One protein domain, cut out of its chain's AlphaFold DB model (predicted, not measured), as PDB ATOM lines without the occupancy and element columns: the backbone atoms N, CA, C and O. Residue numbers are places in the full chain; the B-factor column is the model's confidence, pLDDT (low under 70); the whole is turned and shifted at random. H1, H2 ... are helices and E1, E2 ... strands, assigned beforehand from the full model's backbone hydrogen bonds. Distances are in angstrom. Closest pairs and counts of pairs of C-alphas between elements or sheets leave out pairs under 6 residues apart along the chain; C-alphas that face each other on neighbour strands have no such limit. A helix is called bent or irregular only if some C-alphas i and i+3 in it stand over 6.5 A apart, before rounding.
ATOM      1  N   TRP A  93     207.714 209.224 302.436       88.31
ATOM      2  CA  TRP A  93     206.470 209.903 302.097       88.31
ATOM      3  C   TRP A  93     206.578 210.580 300.723       88.31
ATOM      4  O   TRP A  93     207.014 211.731 300.634       88.31
ATOM      5  N   PRO A  94     206.123 209.916 299.637       84.19
ATOM      6  CA  PRO A  94     206.228 210.455 298.280       84.19
ATOM      7  C   PRO A  94     205.696 211.891 298.099       84.19
ATOM      8  O   PRO A  94     206.287 212.650 297.331       84.19
ATOM      9  N   PRO A  95     204.599 212.323 298.767       90.12
ATOM     10  CA  PRO A  95     204.097 213.689 298.613       90.12
ATOM     11  C   PRO A  95     205.049 214.801 299.075       90.12
ATOM     12  O   PRO A  95     204.877 215.934 298.626       90.12
ATOM     13  N   ASP A  96     206.034 214.498 299.925       89.38
ATOM     14  CA  ASP A  96     207.048 215.472 300.351       89.38
ATOM     15  C   ASP A  96     208.234 215.548 299.369       89.38
ATOM     16  O   ASP A  96     209.121 216.387 299.527       89.38
ATOM     17  N   GLY A  97     208.203 214.747 298.296       84.75
ATOM     18  CA  GLY A  97     209.274 214.656 297.306       84.75
ATOM     19  C   GLY A  97     210.439 213.775 297.752       84.75
ATOM     20  O   GLY A  97     211.501 213.850 297.141       84.75
ATOM     21  N   ASP A  98     210.245 212.975 298.803       88.06
ATOM     22  CA  ASP A  98     211.208 211.966 299.225       88.06
ATOM     23  C   ASP A  98     211.242 210.813 298.215       88.06
ATOM     24  O   ASP A  98     210.204 210.356 297.722       88.06
ATOM     25  N   GLU A  99     212.449 210.337 297.931       85.38
ATOM     26  CA  GLU A  99     212.666 209.145 297.114       85.38
ATOM     27  C   GLU A  99     212.424 207.874 297.947       85.38
ATOM     28  O   GLU A  99     212.601 207.901 299.172       85.38
ATOM     29  N   PRO A 100     212.045 206.751 297.308       88.06
ATOM     30  CA  PRO A 100     212.022 205.455 297.971       88.06
ATOM     31  C   PRO A 100     213.360 205.168 298.653       88.06
ATOM     32  O   PRO A 100     214.425 205.505 298.146       88.06
ATOM     33  N   THR A 101     213.310 204.541 299.819       93.62
ATOM     34  CA  THR A 101     214.492 204.120 300.591       93.62
ATOM     35  C   THR A 101     214.888 202.676 300.281       93.62
ATOM     36  O   THR A 101     216.036 202.282 300.514       93.62
ATOM     37  N   TYR A 102     213.955 201.901 299.728       95.62
ATOM     38  CA  TYR A 102     214.125 200.517 299.311       95.62
ATOM     39  C   TYR A 102     213.332 200.209 298.035       95.62
ATOM     40  O   TYR A 102     212.431 200.958 297.653       95.62
ATOM     41  N   GLU A 103     213.666 199.094 297.394       95.19
ATOM     42  CA  GLU A 103     212.996 198.565 296.204       95.19
ATOM     43  C   GLU A 103     212.925 197.025 296.224       95.19
ATOM     44  O   GLU A 103     213.433 196.366 297.144       95.19
ATOM     45  N   GLU A 104     212.284 196.449 295.206       96.62
ATOM     46  CA  GLU A 104     212.258 195.004 294.977       96.62
ATOM     47  C   GLU A 104     213.672 194.497 294.654       96.62
ATOM     48  O   GLU A 104     214.379 195.031 293.798       96.62
ATOM     49  N   CYS A 105     214.116 193.451 295.345       97.00
ATOM     50  CA  CYS A 105     215.391 192.812 295.044       97.00
ATOM     51  C   CYS A 105     215.255 191.891 293.828       97.00
ATOM     52  O   CYS A 105     214.501 190.923 293.891       97.00
ATOM     53  N   PHE A 106     216.066 192.063 292.780       95.25
ATOM     54  CA  PHE A 106     216.001 191.168 291.610       95.25
ATOM     55  C   PHE A 106     216.475 189.736 291.873       95.25
ATOM     56  O   PHE A 106     216.180 188.833 291.091       95.25
ATOM     57  N   ASN A 107     217.198 189.501 292.972       95.38
ATOM     58  CA  ASN A 107     217.654 188.162 293.327       95.38
ATOM     59  C   ASN A 107     216.550 187.315 293.985       95.38
ATOM     60  O   ASN A 107     216.448 186.124 293.695       95.38
ATOM     61  N   CYS A 108     215.730 187.900 294.866       96.06
ATOM     62  CA  CYS A 108     214.710 187.150 295.620       96.06
ATOM     63  C   CYS A 108     213.264 187.624 295.414       96.06
ATOM     64  O   CYS A 108     212.345 186.908 295.800       96.06
ATOM     65  N   ASN A 109     213.050 188.752 294.732       95.88
ATOM     66  CA  ASN A 109     211.758 189.414 294.501       95.88
ATOM     67  C   ASN A 109     211.055 189.889 295.784       95.88
ATOM     68  O   ASN A 109     209.833 189.989 295.830       95.88
ATOM     69  N   HIS A 110     211.823 190.172 296.838       97.06
ATOM     70  CA  HIS A 110     211.308 190.813 298.046       97.06
ATOM     71  C   HIS A 110     211.585 192.307 298.000       97.06
ATOM     72  O   HIS A 110     212.721 192.704 297.729       97.06
ATOM     73  N   ASP A 111     210.593 193.108 298.380       96.69
ATOM     74  CA  ASP A 111     210.678 194.557 298.606       96.69
ATOM     75  C   ASP A 111     211.539 194.890 299.839       96.69
ATOM     76  O   ASP A 111     211.065 195.389 300.855       96.69
ATOM     77  N   THR A 112     212.817 194.516 299.793       97.31
ATOM     78  CA  THR A 112     213.758 194.585 300.923       97.31
ATOM     79  C   THR A 112     215.174 194.980 300.499       97.31
ATOM     80  O   THR A 112     216.120 194.824 301.277       97.31
ATOM     81  N   PHE A 113     215.363 195.455 299.264       97.50
ATOM     82  CA  PHE A 113     216.647 195.978 298.803       97.50
ATOM     83  C   PHE A 113     216.801 197.438 299.221       97.50
ATOM     84  O   PHE A 113     216.127 198.305 298.681       97.50
ATOM     85  N   ILE A 114     217.679 197.723 300.184       95.88
ATOM     86  CA  ILE A 114     217.892 199.080 300.698       95.88
ATOM     87  C   ILE A 114     218.836 199.836 299.768       95.88
ATOM     88  O   ILE A 114     220.019 199.502 299.667       95.88
ATOM     89  N   LEU A 115     218.344 200.910 299.149       93.12
ATOM     90  CA  LEU A 115     219.095 201.688 298.158       93.12
ATOM     91  C   LEU A 115     220.351 202.335 298.749       93.12
ATOM     92  O   LEU A 115     221.393 202.381 298.101       93.12
ATOM     93  N   ALA A 116     220.277 202.816 299.992       91.81
ATOM     94  CA  ALA A 116     221.416 203.445 300.663       91.81
ATOM     95  C   ALA A 116     222.527 202.447 301.033       91.81
ATOM     96  O   ALA A 116     223.685 202.836 301.173       91.81
ATOM     97  N   GLU A 117     222.177 201.173 301.208       94.12
ATOM     98  CA  GLU A 117     223.110 200.108 301.587       94.12
ATOM     99  C   GLU A 117     223.548 199.265 300.396       94.12
ATOM    100  O   GLU A 117     224.505 198.505 300.518       94.12
ATOM    101  N   GLN A 118     222.846 199.398 299.265       94.62
ATOM    102  CA  GLN A 118     223.030 198.586 298.068       94.62
ATOM    103  C   GLN A 118     222.975 197.080 298.380       94.62
ATOM    104  O   GLN A 118     223.747 196.277 297.850       94.62
ATOM    105  N   LYS A 119     222.053 196.714 299.283       96.31
ATOM    106  CA  LYS A 119     221.939 195.370 299.848       96.31
ATOM    107  C   LYS A 119     220.492 194.970 300.132       96.31
ATOM    108  O   LYS A 119     219.717 195.739 300.698       96.31
ATOM    109  N   CYS A 120     220.150 193.722 299.825       97.81
ATOM    110  CA  CYS A 120     218.893 193.093 300.213       97.81
ATOM    111  C   CYS A 120     218.943 192.576 301.652       97.81
ATOM    112  O   CYS A 120     219.799 191.763 302.006       97.81
ATOM    113  N   ARG A 121     217.982 192.998 302.479       97.81
ATOM    114  CA  ARG A 121     217.851 192.535 303.867       97.81
ATOM    115  C   ARG A 121     217.266 191.135 303.990       97.81
ATOM    116  O   ARG A 121     217.559 190.461 304.974       97.81
ATOM    117  N   TRP A 122     216.513 190.680 302.991       98.00
ATOM    118  CA  TRP A 122     216.012 189.311 302.940       98.00
ATOM    119  C   TRP A 122     217.118 188.333 302.525       98.00
ATOM    120  O   TRP A 122     217.675 187.640 303.365       98.00
ATOM    121  N   CYS A 123     217.512 188.311 301.252       97.38
ATOM    122  CA  CYS A 123     218.447 187.301 300.740       97.38
ATOM    123  C   CYS A 123     219.940 187.646 300.893       97.38
ATOM    124  O   CYS A 123     220.795 186.841 300.530       97.38
ATOM    125  N   GLY A 124     220.277 188.850 301.367       96.62
ATOM    126  CA  GLY A 124     221.667 189.281 301.536       96.62
ATOM    127  C   GLY A 124     222.397 189.671 300.247       96.62
ATOM    128  O   GLY A 124     223.590 189.953 300.322       96.62
ATOM    129  N   TYR A 125     221.719 189.695 299.093       96.38
ATOM    130  CA  TYR A 125     222.294 190.140 297.819       96.38
ATOM    131  C   TYR A 125     222.882 191.553 297.934       96.38
ATOM    132  O   TYR A 125     222.216 192.446 298.450       96.38
ATOM    133  N   GLU A 126     224.098 191.743 297.432       95.75
ATOM    134  CA  GLU A 126     224.798 193.027 297.325       95.75
ATOM    135  C   GLU A 126     225.180 193.239 295.857       95.75
ATOM    136  O   GLU A 126     225.524 192.277 295.166       95.75
ATOM    137  N   VAL A 127     225.121 194.481 295.379       93.19
ATOM    138  CA  VAL A 127     225.566 194.804 294.015       93.19
ATOM    139  C   VAL A 127     227.088 194.702 293.891       93.19
ATOM    140  O   VAL A 127     227.832 195.023 294.819       93.19
ATOM    141  N   ASP A 128     227.567 194.310 292.712       93.06
ATOM    142  CA  ASP A 128     229.004 194.222 292.432       93.06
ATOM    143  C   ASP A 128     229.627 195.609 292.186       93.06
ATOM    144  O   ASP A 128     230.785 195.864 292.534       93.06
ATOM    145  N   TYR A 129     228.855 196.524 291.592       92.75
ATOM    146  CA  TYR A 129     229.268 197.882 291.262       92.75
ATOM    147  C   TYR A 129     228.317 198.903 291.888       92.75
ATOM    148  O   TYR A 129     227.177 199.040 291.459       92.75
ATOM    149  N   ASN A 130     228.813 199.673 292.858       90.50
ATOM    150  CA  ASN A 130     228.021 200.713 293.530       90.50
ATOM    151  C   ASN A 130     227.984 202.043 292.768       90.50
ATOM    152  O   ASN A 130     227.031 202.802 292.897       90.50
ATOM    153  N   GLU A 131     229.037 202.366 292.015       93.88
ATOM    154  CA  GLU A 131     229.201 203.670 291.367       93.88
ATOM    155  C   GLU A 131     229.797 203.516 289.967       93.88
ATOM    156  O   GLU A 131     230.666 202.675 289.723       93.88
ATOM    157  N   CYS A 132     229.374 204.381 289.046       95.44
ATOM    158  CA  CYS A 132     229.938 204.466 287.709       95.44
ATOM    159  C   CYS A 132     231.405 204.907 287.776       95.44
ATOM    160  O   CYS A 132     231.701 206.013 288.233       95.44
ATOM    161  N   TYR A 133     232.326 204.128 287.202       96.00
ATOM    162  CA  TYR A 133     233.754 204.478 287.231       96.00
ATOM    163  C   TYR A 133     234.125 205.733 286.410       96.00
ATOM    164  O   TYR A 133     235.259 206.204 286.499       96.00
ATOM    165  N   ILE A 134     233.204 206.277 285.603       95.06
ATOM    166  CA  ILE A 134     233.426 207.467 284.763       95.06
ATOM    167  C   ILE A 134     232.932 208.742 285.453       95.06
ATOM    168  O   ILE A 134     233.667 209.728 285.505       95.06
ATOM    169  N   CYS A 135     231.698 208.744 285.966       95.94
ATOM    170  CA  CYS A 135     231.070 209.943 286.534       95.94
ATOM    171  C   CYS A 135     230.774 209.870 288.037       95.94
ATOM    172  O   CYS A 135     230.397 210.891 288.606       95.94
ATOM    173  N   GLY A 136     230.945 208.708 288.674       92.56
ATOM    174  CA  GLY A 136     230.699 208.510 290.107       92.56
ATOM    175  C   GLY A 136     229.222 208.473 290.507       92.56
ATOM    176  O   GLY A 136     228.909 208.581 291.685       92.56
ATOM    177  N   THR A 137     228.297 208.368 289.549       93.00
ATOM    178  CA  THR A 137     226.865 208.211 289.847       93.00
ATOM    179  C   THR A 137     226.606 206.828 290.434       93.00
ATOM    180  O   THR A 137     227.159 205.858 289.918       93.00
ATOM    181  N   THR A 138     225.763 206.734 291.465       90.25
ATOM    182  CA  THR A 138     225.312 205.455 292.033       90.25
ATOM    183  C   THR A 138     224.633 204.602 290.968       90.25
ATOM    184  O   THR A 138     223.824 205.122 290.202       90.25
ATOM    185  N   LEU A 139     224.984 203.322 290.918       91.81
ATOM    186  CA  LEU A 139     224.410 202.362 289.981       91.81
ATOM    187  C   LEU A 139     223.246 201.623 290.631       91.81
ATOM    188  O   LEU A 139     223.319 201.273 291.807       91.81
ATOM    189  N   SER A 140     222.184 201.385 289.869       90.50
ATOM    190  CA  SER A 140     221.067 200.556 290.326       90.50
ATOM    191  C   SER A 140     221.358 199.057 290.171       90.50
ATOM    192  O   SER A 140     222.364 198.648 289.577       90.50
ATOM    193  N   GLN A 141     220.443 198.218 290.673       94.06
ATOM    194  CA  GLN A 141     220.487 196.770 290.445       94.06
ATOM    195  C   GLN A 141     220.406 196.412 288.942       94.06
ATOM    196  O   GLN A 141     221.032 195.447 288.510       94.06
ATOM    197  N   ASP A 142     219.703 197.207 288.127       89.81
ATOM    198  CA  ASP A 142     219.565 196.986 286.674       89.81
ATOM    199  C   ASP A 142     220.845 197.317 285.889       89.81
ATOM    200  O   ASP A 142     221.059 196.824 284.782       89.81
ATOM    201  N   GLU A 143     221.709 198.169 286.442       92.38
ATOM    202  CA  GLU A 143     222.935 198.625 285.778       92.38
ATOM    203  C   GLU A 143     224.136 197.705 286.044       92.38
ATOM    204  O   GLU A 143     225.230 197.933 285.521       92.38
ATOM    205  N   GLN A 144     223.954 196.633 286.822       92.44
ATOM    206  CA  GLN A 144     225.036 195.695 287.143       92.44
ATOM    207  C   GLN A 144     225.581 194.985 285.897       92.44
ATOM    208  O   GLN A 144     226.793 194.774 285.778       92.44
ATOM    209  N   ASP A 145     224.719 194.727 284.912       91.62
ATOM    210  CA  ASP A 145     225.097 194.120 283.633       91.62
ATOM    211  C   ASP A 145     225.933 195.050 282.736       91.62
ATOM    212  O   ASP A 145     226.562 194.592 281.779       91.62
ATOM    213  N   PHE A 146     226.009 196.348 283.051       93.00
ATOM    214  CA  PHE A 146     226.806 197.314 282.291       93.00
ATOM    215  C   PHE A 146     228.290 197.303 282.681       93.00
ATOM    216  O   PHE A 146     229.095 198.020 282.089       93.00
ATOM    217  N   GLY A 147     228.698 196.478 283.652       92.44
ATOM    218  CA  GLY A 147     230.110 196.305 284.008       92.44
ATOM    219  C   GLY A 147     230.720 197.531 284.694       92.44
ATOM    220  O   GLY A 147     231.861 197.904 284.409       92.44
ATOM    221  N   GLY A 148     229.953 198.178 285.575       92.81
ATOM    222  CA  GLY A 148     230.412 199.310 286.383       92.81
ATOM    223  C   GLY A 148     230.324 200.679 285.703       92.81
ATOM    224  O   GLY A 148     230.919 201.643 286.192       92.81
ATOM    225  N   VAL A 149     229.596 200.799 284.588       94.38
ATOM    226  CA  VAL A 149     229.181 202.099 284.035       94.38
ATOM    227  C   VAL A 149     227.682 202.306 284.179       94.38
ATOM    228  O   VAL A 149     226.922 201.350 284.152       94.38
ATOM    229  N   CYS A 150     227.256 203.564 284.293       94.12
ATOM    230  CA  CYS A 150     225.837 203.891 284.213       94.12
ATOM    231  C   CYS A 150     225.346 203.796 282.766       94.12
ATOM    232  O   CYS A 150     226.145 203.901 281.827       94.12
ATOM    233  N   GLY A 151     224.028 203.694 282.580       91.94
ATOM    234  CA  GLY A 151     223.411 203.577 281.256       91.94
ATOM    235  C   GLY A 151     223.843 204.676 280.277       91.94
ATOM    236  O   GLY A 151     224.077 204.400 279.106       91.94
ATOM    237  N   TYR A 152     224.081 205.903 280.758       93.06
ATOM    238  CA  TYR A 152     224.549 207.014 279.914       93.06
ATOM    239  C   TYR A 152     225.937 206.797 279.286       93.06
ATOM    240  O   TYR A 152     226.216 207.361 278.234       93.06
ATOM    241  N   HIS A 153     226.823 206.040 279.942       91.75
ATOM    242  CA  HIS A 153     228.171 205.755 279.436       91.75
ATOM    243  C   HIS A 153     228.321 204.334 278.872       91.75
ATOM    244  O   HIS A 153     229.404 203.984 278.397       91.75
ATOM    245  N   HIS A 154     227.274 203.513 278.968       90.38
ATOM    246  CA  HIS A 154     227.200 202.212 278.313       90.38
ATOM    247  C   HIS A 154     226.777 202.336 276.835       90.38
ATOM    248  O   HIS A 154     227.217 201.534 276.008       90.38
ATOM    249  N   ASP A 155     225.970 203.355 276.517       75.69
ATOM    250  CA  ASP A 155     225.493 203.705 275.168       75.69
ATOM    251  C   ASP A 155     226.440 204.657 274.406       75.69
ATOM    252  O   ASP A 155     226.590 204.481 273.168       75.69
TER     253      ASP A 155
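What this domain is: This is residues 93 to 155 of the 155 residues of an uncharacterized protein of Escherichia coli (UniProt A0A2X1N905). With little regular structure, two small lobes, the hairpin of E1 and E2 and the short helices H1 and H2, are joined by unnamed residues 115 to 140; residues 93 to 98 stick out. Of 63 printed residues, 17, under half, are in E1, E2, H1 and H2, in chain order; the class is mixed, the sheet antiparallel. The whole is only just compact, close to loose, with a radius of gyration of the C-alphas of 12.5 A, spanning 31 by 30 by 17 A.

Where its parts are: E1, residues 102 to 104, begins at C-alpha (214.125, 200.517, 299.311). E2 is residues 111 to 114, 8.8 A. H1, residues 141 to 146, 10.3 A, is only just irregular: C-alphas 142 and 145 are 6.9 A apart. H2, residues 151 to 154, ends at C-alpha (227.200, 202.212, 278.313).

How they stand to each other: In the hairpin E1 and E2, N 103 and O 113 are within hydrogen-bond range, 2.9 A. H1 and H2 are close but not clearly touching; their closest C-alphas, Phe 146 and His 154, are 6.3 A apart. H2 is apart from both strands. H1 has 0 of 2 O i to N i+4 pairs within range and 1 of 3 O i to N i+3; H2 is too short for the former.

The domain as a whole: The farthest C-alphas, Pro 95 and Gly 147, are 34.5 A apart. The printed part has no cut; the link E2 to H1 is long, 26 residues. No printed residue is under pLDDT 70.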